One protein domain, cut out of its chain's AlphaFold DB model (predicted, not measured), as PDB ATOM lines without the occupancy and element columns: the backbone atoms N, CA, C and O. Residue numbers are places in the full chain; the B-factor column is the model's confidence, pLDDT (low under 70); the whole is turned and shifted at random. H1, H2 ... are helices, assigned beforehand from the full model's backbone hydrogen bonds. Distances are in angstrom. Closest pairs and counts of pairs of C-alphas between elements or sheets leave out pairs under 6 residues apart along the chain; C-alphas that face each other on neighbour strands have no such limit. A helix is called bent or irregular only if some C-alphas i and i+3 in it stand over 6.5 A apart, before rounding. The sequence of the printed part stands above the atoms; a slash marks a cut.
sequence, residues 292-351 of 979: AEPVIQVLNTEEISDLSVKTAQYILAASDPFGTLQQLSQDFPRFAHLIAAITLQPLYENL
ATOM      1  N   ALA A 292     -16.240 -62.281 123.714       61.31
ATOM      2  CA  ALA A 292     -16.464 -61.615 124.997       61.31
ATOM      3  C   ALA A 292     -17.962 -61.438 125.301       61.31
ATOM      4  O   ALA A 292     -18.671 -60.745 124.563       61.31
ATOM      5  N   GLU A 293     -18.431 -61.997 126.419       63.84
ATOM      6  CA  GLU A 293     -19.785 -61.759 126.927       63.84
ATOM      7  C   GLU A 293     -19.990 -60.268 127.279       63.84
ATOM      8  O   GLU A 293     -19.043 -59.593 127.695       63.84
ATOM      9  N   PRO A 294     -21.204 -59.709 127.115       62.25
ATOM     10  CA  PRO A 294     -21.487 -58.299 127.386       62.25
ATOM     11  C   PRO A 294     -21.621 -58.031 128.897       62.25
ATOM     12  O   PRO A 294     -22.689 -57.656 129.383       62.25
ATOM     13  N   VAL A 295     -20.543 -58.245 129.653       68.00
ATOM     14  CA  VAL A 295     -20.487 -58.037 131.106       68.00
ATOM     15  C   VAL A 295     -19.508 -56.912 131.424       68.00
ATOM     16  O   VAL A 295     -18.365 -56.924 130.978       68.00
ATOM     17  N   ILE A 296     -19.958 -55.939 132.217       72.00
ATOM     18  CA  ILE A 296     -19.126 -54.843 132.726       72.00
ATOM     19  C   ILE A 296     -18.689 -55.213 134.144       72.00
ATOM     20  O   ILE A 296     -19.537 -55.414 135.015       72.00
ATOM     21  N   GLN A 297     -17.379 -55.322 134.365       73.00
ATOM     22  CA  GLN A 297     -16.777 -55.602 135.673       73.00
ATOM     23  C   GLN A 297     -16.059 -54.364 136.216       73.00
ATOM     24  O   GLN A 297     -15.626 -53.498 135.456       73.00
ATOM     25  N   VAL A 298     -15.944 -54.286 137.540       68.81
ATOM     26  CA  VAL A 298     -15.310 -53.168 138.249       68.81
ATOM     27  C   VAL A 298     -13.825 -53.463 138.424       68.81
ATOM     28  O   VAL A 298     -13.468 -54.584 138.777       68.81
ATOM     29  N   LEU A 299     -12.987 -52.458 138.180       72.19
ATOM     30  CA  LEU A 299     -11.527 -52.538 138.267       72.19
ATOM     31  C   LEU A 299     -11.003 -51.916 139.566       72.19
ATOM     32  O   LEU A 299     -11.592 -50.961 140.081       72.19
ATOM     33  N   ASN A 300      -9.867 -52.419 140.053       76.19
ATOM     34  CA  ASN A 300      -9.146 -51.847 141.196       76.19
ATOM     35  C   ASN A 300      -8.324 -50.605 140.791       76.19
ATOM     36  O   ASN A 300      -7.962 -50.433 139.629       76.19
ATOM     37  N   THR A 301      -7.957 -49.751 141.754       72.81
ATOM     38  CA  THR A 301      -7.173 -48.520 141.504       72.81
ATOM     39  C   THR A 301      -5.800 -48.789 140.872       72.81
ATOM     40  O   THR A 301      -5.397 -48.064 139.965       72.81
ATOM     41  N   GLU A 302      -5.119 -49.862 141.284       69.75
ATOM     42  CA  GLU A 302      -3.839 -50.312 140.705       69.75
ATOM     43  C   GLU A 302      -3.990 -50.879 139.281       69.75
ATOM     44  O   GLU A 302      -3.079 -50.797 138.466       69.75
ATOM     45  N   GLU A 303      -5.156 -51.433 138.942       70.88
ATOM     46  CA  GLU A 303      -5.426 -51.950 137.594       70.88
ATOM     47  C   GLU A 303      -5.731 -50.821 136.602       70.88
ATOM     48  O   GLU A 303      -5.505 -50.983 135.402       70.88
ATOM     49  N   ILE A 304      -6.212 -49.676 137.100       76.81
ATOM     50  CA  ILE A 304      -6.554 -48.491 136.305       76.81
ATOM     51  C   ILE A 304      -5.300 -47.713 135.884       76.81
ATOM     52  O   ILE A 304      -5.271 -47.204 134.764       76.81
ATOM     53  N   SER A 305      -4.257 -47.635 136.725       75.75
ATOM     54  CA  SER A 305      -3.045 -46.852 136.411       75.75
ATOM     55  C   SER A 305      -2.314 -47.348 135.165       75.75
ATOM     56  O   SER A 305      -1.788 -46.550 134.394       75.75
ATOM     57  N   ASP A 306      -2.328 -48.662 134.949       78.38
ATOM     58  CA  ASP A 306      -1.585 -49.324 133.873       78.38
ATOM     59  C   ASP A 306      -2.459 -49.612 132.642       78.38
ATOM     60  O   ASP A 306      -1.979 -50.138 131.630       78.38
ATOM     61  N   LEU A 307      -3.756 -49.309 132.727       82.75
ATOM     62  CA  LEU A 307      -4.754 -49.746 131.757       82.75
ATOM     63  C   LEU A 307      -4.508 -49.152 130.366       82.75
ATOM     64  O   LEU A 307      -4.610 -49.874 129.373       82.75
ATOM     65  N   SER A 308      -4.138 -47.874 130.277       81.56
ATOM     66  CA  SER A 308      -3.840 -47.189 129.009       81.56
ATOM     67  C   SER A 308      -2.659 -47.836 128.276       81.56
ATOM     68  O   SER A 308      -2.758 -48.175 127.094       81.56
ATOM     69  N   VAL A 309      -1.568 -48.115 128.994       81.44
ATOM     70  CA  VAL A 309      -0.352 -48.731 128.436       81.44
ATOM     71  C   VAL A 309      -0.600 -50.186 128.028       81.44
ATOM     72  O   VAL A 309      -0.188 -50.603 126.943       81.44
ATOM     73  N   LYS A 310      -1.334 -50.959 128.844       84.31
ATOM     74  CA  LYS A 310      -1.756 -52.332 128.498       84.31
ATOM     75  C   LYS A 310      -2.641 -52.354 127.254       84.31
ATOM     76  O   LYS A 310      -2.473 -53.219 126.394       84.31
ATOM     77  N   THR A 311      -3.542 -51.380 127.138       85.44
ATOM     78  CA  THR A 311      -4.411 -51.213 125.968       85.44
ATOM     79  C   THR A 311      -3.590 -50.935 124.709       85.44
ATOM     80  O   THR A 311      -3.785 -51.603 123.693       85.44
ATOM     81  N   ALA A 312      -2.627 -50.011 124.774       84.31
ATOM     82  CA  ALA A 312      -1.740 -49.702 123.652       84.31
ATOM     83  C   ALA A 312      -0.925 -50.929 123.208       84.31
ATOM     84  O   ALA A 312      -0.874 -51.247 122.019       84.31
ATOM     85  N   GLN A 313      -0.352 -51.672 124.162       85.38
ATOM     86  CA  GLN A 313       0.373 -52.914 123.877       85.38
ATOM     87  C   GLN A 313      -0.523 -53.939 123.166       85.38
ATOM     88  O   GLN A 313      -0.084 -54.578 122.209       85.38
ATOM     89  N   TYR A 314      -1.766 -54.106 123.625       85.62
ATOM     90  CA  TYR A 314      -2.712 -55.043 123.023       85.62
ATOM     91  C   TYR A 314      -3.050 -54.667 121.573       85.62
ATOM     92  O   TYR A 314      -3.016 -55.527 120.696       85.62
ATOM     93  N   ILE A 315      -3.304 -53.382 121.314       86.12
ATOM     94  CA  ILE A 315      -3.605 -52.862 119.974       86.12
ATOM     95  C   ILE A 315      -2.435 -53.102 119.016       86.12
ATOM     96  O   ILE A 315      -2.634 -53.600 117.912       86.12
ATOM     97  N   LEU A 316      -1.210 -52.787 119.437       83.69
ATOM     98  CA  LEU A 316      -0.020 -52.923 118.589       83.69
ATOM     99  C   LEU A 316       0.380 -54.380 118.338       83.69
ATOM    100  O   LEU A 316       1.009 -54.681 117.326       83.69
ATOM    101  N   ALA A 317       0.013 -55.288 119.242       84.62
ATOM    102  CA  ALA A 317       0.204 -56.723 119.061       84.62
ATOM    103  C   ALA A 317      -0.857 -57.372 118.148       84.62
ATOM    104  O   ALA A 317      -0.714 -58.544 117.790       84.62
ATOM    105  N   ALA A 318      -1.929 -56.656 117.792       83.56
ATOM    106  CA  ALA A 318      -3.012 -57.185 116.973       83.56
ATOM    107  C   ALA A 318      -2.640 -57.269 115.482       83.56
ATOM    108  O   ALA A 318      -1.782 -56.540 114.989       83.56
ATOM    109  N   SER A 319      -3.308 -58.158 114.737       83.81
ATOM    110  CA  SER A 319      -3.081 -58.303 113.289       83.81
ATOM    111  C   SER A 319      -3.639 -57.129 112.475       83.81
ATOM    112  O   SER A 319      -3.035 -56.742 111.480       83.81
ATOM    113  N   ASP A 320      -4.765 -56.557 112.915       84.44
ATOM    114  CA  ASP A 320      -5.324 -55.291 112.425       84.44
ATOM    115  C   ASP A 320      -5.393 -54.293 113.596       84.44
ATOM    116  O   ASP A 320      -6.399 -54.240 114.318       84.44
ATOM    117  N   PRO A 321      -4.311 -53.534 113.849       85.44
ATOM    118  CA  PRO A 321      -4.256 -52.614 114.979       85.44
ATOM    119  C   PRO A 321      -5.294 -51.489 114.894       85.44
ATOM    120  O   PRO A 321      -5.866 -51.111 115.913       85.44
ATOM    121  N   PHE A 322      -5.582 -50.953 113.701       85.69
ATOM    122  CA  PHE A 322      -6.525 -49.838 113.569       85.69
ATOM    123  C   PHE A 322      -7.970 -50.288 113.813       85.69
ATOM    124  O   PHE A 322      -8.691 -49.645 114.581       85.69
ATOM    125  N   GLY A 323      -8.380 -51.425 113.236       86.38
ATOM    126  CA  GLY A 323      -9.695 -52.005 113.514       86.38
ATOM    127  C   GLY A 323      -9.863 -52.367 114.993       86.38
ATOM    128  O   GLY A 323     -10.904 -52.076 115.587       86.38
ATOM    129  N   THR A 324      -8.809 -52.910 115.615       87.75
ATOM    130  CA  THR A 324      -8.782 -53.223 117.054       87.75
ATOM    131  C   THR A 324      -8.918 -51.964 117.911       87.75
ATOM    132  O   THR A 324      -9.731 -51.950 118.834       87.75
ATOM    133  N   LEU A 325      -8.194 -50.883 117.593       87.56
ATOM    134  CA  LEU A 325      -8.325 -49.586 118.270       87.56
ATOM    135  C   LEU A 325      -9.766 -49.066 118.193       87.56
ATOM    136  O   LEU A 325     -10.311 -48.606 119.197       87.56
ATOM    137  N   GLN A 326     -10.399 -49.142 117.020       87.06
ATOM    138  CA  GLN A 326     -11.769 -48.669 116.844       87.06
ATOM    139  C   GLN A 326     -12.764 -49.484 117.683       87.06
ATOM    140  O   GLN A 326     -13.543 -48.900 118.432       87.06
ATOM    141  N   GLN A 327     -12.720 -50.814 117.601       86.69
ATOM    142  CA  GLN A 327     -13.637 -51.682 118.348       86.69
ATOM    143  C   GLN A 327     -13.461 -51.530 119.861       86.69
ATOM    144  O   GLN A 327     -14.435 -51.385 120.600       86.69
ATOM    145  N   LEU A 328     -12.208 -51.531 120.313       88.12
ATOM    146  CA  LEU A 328     -11.871 -51.455 121.725       88.12
ATOM    147  C   LEU A 328     -12.224 -50.086 122.306       88.12
ATOM    148  O   LEU A 328     -12.742 -50.026 123.413       88.12
ATOM    149  N   SER A 329     -11.986 -48.997 121.569       88.56
ATOM    150  CA  SER A 329     -12.356 -47.657 122.032       88.56
ATOM    151  C   SER A 329     -13.879 -47.481 122.093       88.56
ATOM    152  O   SER A 329     -14.377 -47.007 123.111       88.56
ATOM    153  N   GLN A 330     -14.637 -47.912 121.077       86.75
ATOM    154  CA  GLN A 330     -16.102 -47.763 121.036       86.75
ATOM    155  C   GLN A 330     -16.819 -48.494 122.185       86.75
ATOM    156  O   GLN A 330     -17.714 -47.918 122.803       86.75
ATOM    157  N   ASP A 331     -16.377 -49.709 122.519       86.38
ATOM    158  CA  ASP A 331     -16.979 -50.553 123.561       86.38
ATOM    159  C   ASP A 331     -16.061 -50.712 124.796       86.38
ATOM    160  O   ASP A 331     -16.125 -51.716 125.509       86.38
ATOM    161  N   PHE A 332     -15.200 -49.728 125.088       87.38
ATOM    162  CA  PHE A 332     -14.138 -49.839 126.106       87.38
ATOM    163  C   PHE A 332     -14.588 -50.396 127.472       87.38
ATOM    164  O   PHE A 332     -13.936 -51.319 127.974       87.38
ATOM    165  N   PRO A 333     -15.715 -49.950 128.073       85.12
ATOM    166  CA  PRO A 333     -16.162 -50.465 129.371       85.12
ATOM    167  C   PRO A 333     -16.431 -51.977 129.392       85.12
ATOM    168  O   PRO A 333     -16.314 -52.608 130.443       85.12
ATOM    169  N   ARG A 334     -16.768 -52.578 128.245       82.44
ATOM    170  CA  ARG A 334     -16.962 -54.029 128.110       82.44
ATOM    171  C   ARG A 334     -15.632 -54.780 128.188       82.44
ATOM    172  O   ARG A 334     -15.575 -55.857 128.773       82.44
ATOM    173  N   PHE A 335     -14.563 -54.219 127.627       84.00
ATOM    174  CA  PHE A 335     -13.270 -54.897 127.482       84.00
ATOM    175  C   PHE A 335     -12.258 -54.575 128.589       84.00
ATOM    176  O   PHE A 335     -11.270 -55.293 128.731       84.00
ATOM    177  N   ALA A 336     -12.503 -53.541 129.398       83.88
ATOM    178  CA  ALA A 336     -11.548 -53.030 130.383       83.88
ATOM    179  C   ALA A 336     -10.982 -54.115 131.333       83.88
ATOM    180  O   ALA A 336      -9.774 -54.176 131.554       83.88
ATOM    181  N   HIS A 337     -11.826 -55.027 131.825       81.38
ATOM    182  CA  HIS A 337     -11.417 -56.126 132.715       81.38
ATOM    183  C   HIS A 337     -10.520 -57.177 132.043       81.38
ATOM    184  O   HIS A 337      -9.607 -57.712 132.672       81.38
ATOM    185  N   LEU A 338     -10.729 -57.442 130.752       81.94
ATOM    186  CA  LEU A 338      -9.897 -58.368 129.979       81.94
ATOM    187  C   LEU A 338      -8.507 -57.780 129.727       81.94
ATOM    188  O   LEU A 338      -7.509 -58.495 129.778       81.94
ATOM    189  N   ILE A 339      -8.440 -56.468 129.488       83.94
ATOM    190  CA  ILE A 339      -7.185 -55.759 129.227       83.94
ATOM    191  C   ILE A 339      -6.360 -55.626 130.509       83.94
ATOM    192  O   ILE A 339      -5.141 -55.805 130.478       83.94
ATOM    193  N   ALA A 340      -7.008 -55.376 131.650       82.00
ATOM    194  CA  ALA A 340      -6.336 -55.295 132.945       82.00
ATOM    195  C   ALA A 340      -5.554 -56.581 133.290       82.00
ATOM    196  O   ALA A 340      -4.471 -56.498 133.879       82.00
ATOM    197  N   ALA A 341      -6.053 -57.743 132.849       79.56
ATOM    198  CA  ALA A 341      -5.434 -59.055 133.047       79.56
ATOM    199  C   ALA A 341      -4.187 -59.319 132.171       79.56
ATOM    200  O   ALA A 341      -3.494 -60.320 132.372       79.56
ATOM    201  N   ILE A 342      -3.877 -58.449 131.203       81.50
ATOM    202  CA  ILE A 342      -2.711 -58.594 130.320       81.50
ATOM    203  C   ILE A 342      -1.425 -58.221 131.067       81.50
ATOM    204  O   ILE A 342      -1.346 -57.212 131.770       81.50
ATOM    205  N   THR A 343      -0.373 -59.020 130.871       79.62
ATOM    206  CA  THR A 343       0.968 -58.731 131.395       79.62
ATOM    207  C   THR A 343       1.693 -57.701 130.528       79.62
ATOM    208  O   THR A 343       1.858 -57.913 129.318       79.62
ATOM    209  N   LEU A 344       2.172 -56.621 131.150       76.19
ATOM    210  CA  LEU A 344       3.014 -55.617 130.497       76.19
ATOM    211  C   LEU A 344       4.367 -56.215 130.103       76.19
ATOM    212  O   LEU A 344       4.964 -56.993 130.848       76.19
ATOM    213  N   GLN A 345       4.843 -55.873 128.909       75.56
ATOM    214  CA  GLN A 345       6.190 -56.229 128.470       75.56
ATOM    215  C   GLN A 345       7.202 -55.136 128.880       75.56
ATOM    216  O   GLN A 345       6.864 -53.951 128.830       75.56
ATOM    217  N   PRO A 346       8.479 -55.483 129.158       66.88
ATOM    218  CA  PRO A 346       9.495 -54.534 129.647       66.88
ATOM    219  C   PRO A 346       9.782 -53.346 128.710       66.88
ATOM    220  O   PRO A 346      10.235 -52.290 129.142       66.88
ATOM    221  N   LEU A 347       9.526 -53.505 127.406       66.12
ATOM    222  CA  LEU A 347       9.632 -52.422 126.421       66.12
ATOM    223  C   LEU A 347       8.645 -51.278 126.707       66.12
ATOM    224  O   LEU A 347       9.003 -50.116 126.522       66.12
ATOM    225  N   TYR A 348       7.445 -51.602 127.194       66.00
ATOM    226  CA  TYR A 348       6.371 -50.645 127.468       66.00
ATOM    227  C   TYR A 348       6.407 -50.103 128.911       66.00
ATOM    228  O   TYR A 348       5.935 -48.997 129.154       66.00
ATOM    229  N   GLU A 349       7.055 -50.799 129.855       60.28
ATOM    230  CA  GLU A 349       7.284 -50.308 131.233       60.28
ATOM    231  C   GLU A 349       8.131 -49.019 131.274       60.28
ATOM    232  O   GLU A 349       7.914 -48.130 132.103       60.28
ATOM    233  N   ASN A 350       9.064 -48.867 130.326       57.50
ATOM    234  CA  ASN A 350       9.892 -47.664 130.185       57.50
ATOM    235  C   ASN A 350       9.106 -46.434 129.693       57.50
ATOM    236  O   ASN A 350       9.622 -45.321 129.770       57.50
ATOM    237  N   LEU A 351       7.895 -46.612 129.153       58.06
ATOM    238  CA  LEU A 351       7.018 -45.504 128.751       58.06
ATOM    239  C   LEU A 351       6.214 -44.977 129.945       58.06
ATOM    240  O   LEU A 351       6.028 -43.772 130.053       58.06
TER     241      LEU A 351
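This is residues 292 to 351 of the 979 residues of an uncharacterized protein of Synchytrium endobioticum (UniProt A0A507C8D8). Three helices, H2, H3 and H4, follow one another round a flat triangle, with the end of H4 folding back to the start of H2. The short H1 sits beyond that closing corner, and the short H5 lies on the outer side of H2. The printed part has 60 residues, with five named helices in the order H1 to H5 and no named strand; it is all helix. It is compact, with a radius of gyration of the C-alphas of 11.5 A, and flat, spanning 32 by 29 by 14 A.

Start at residue 292 and go on to H1, residues 301 to 305; it meets H2, residues 307 to 316, only through their link. H3, residues 321 to 330, and H2 touch only at the corner, C-alphas 315 and 321 being closest at 5.0 A; they run opposite ways at a tilt of 37 degrees, only just steep. H4, residues 332 to 340, touches H2 about perpendicular, at 90 degrees; the closest C-alphas are those of Leu 307 and Ala 340, 5.9 A apart. H5, residues 346 to 351, is close to H2 but not clearly touching, with C-alphas 309 and 348 closest at 7.1 A. Every O i to N i+4 pair is within hydrogen-bond range in H1, H2 and H3, but 3 of 5 in H4 and 0 of 2 in H5, where 1 of 3 O i to N i+3 pairs is.

Find C-alpha 301 at (-7.173, -48.520, 141.504), where H1 begins. H2 covers 14.3 A, H3 14.2 A and H4 11.7 A; H4 is irregular, with C-alphas 334 and 337 7.5 A apart. H5 ends at C-alpha 351, (7.018, -45.504, 128.751).

The farthest C-alphas, of Pro 294 and Asn 350, are 33.3 A apart. The printed part has no cut, and the four links between helices are tight. Look for pLDDT under 70 at residues 292 to 295, 298, 302 and 346 to 351.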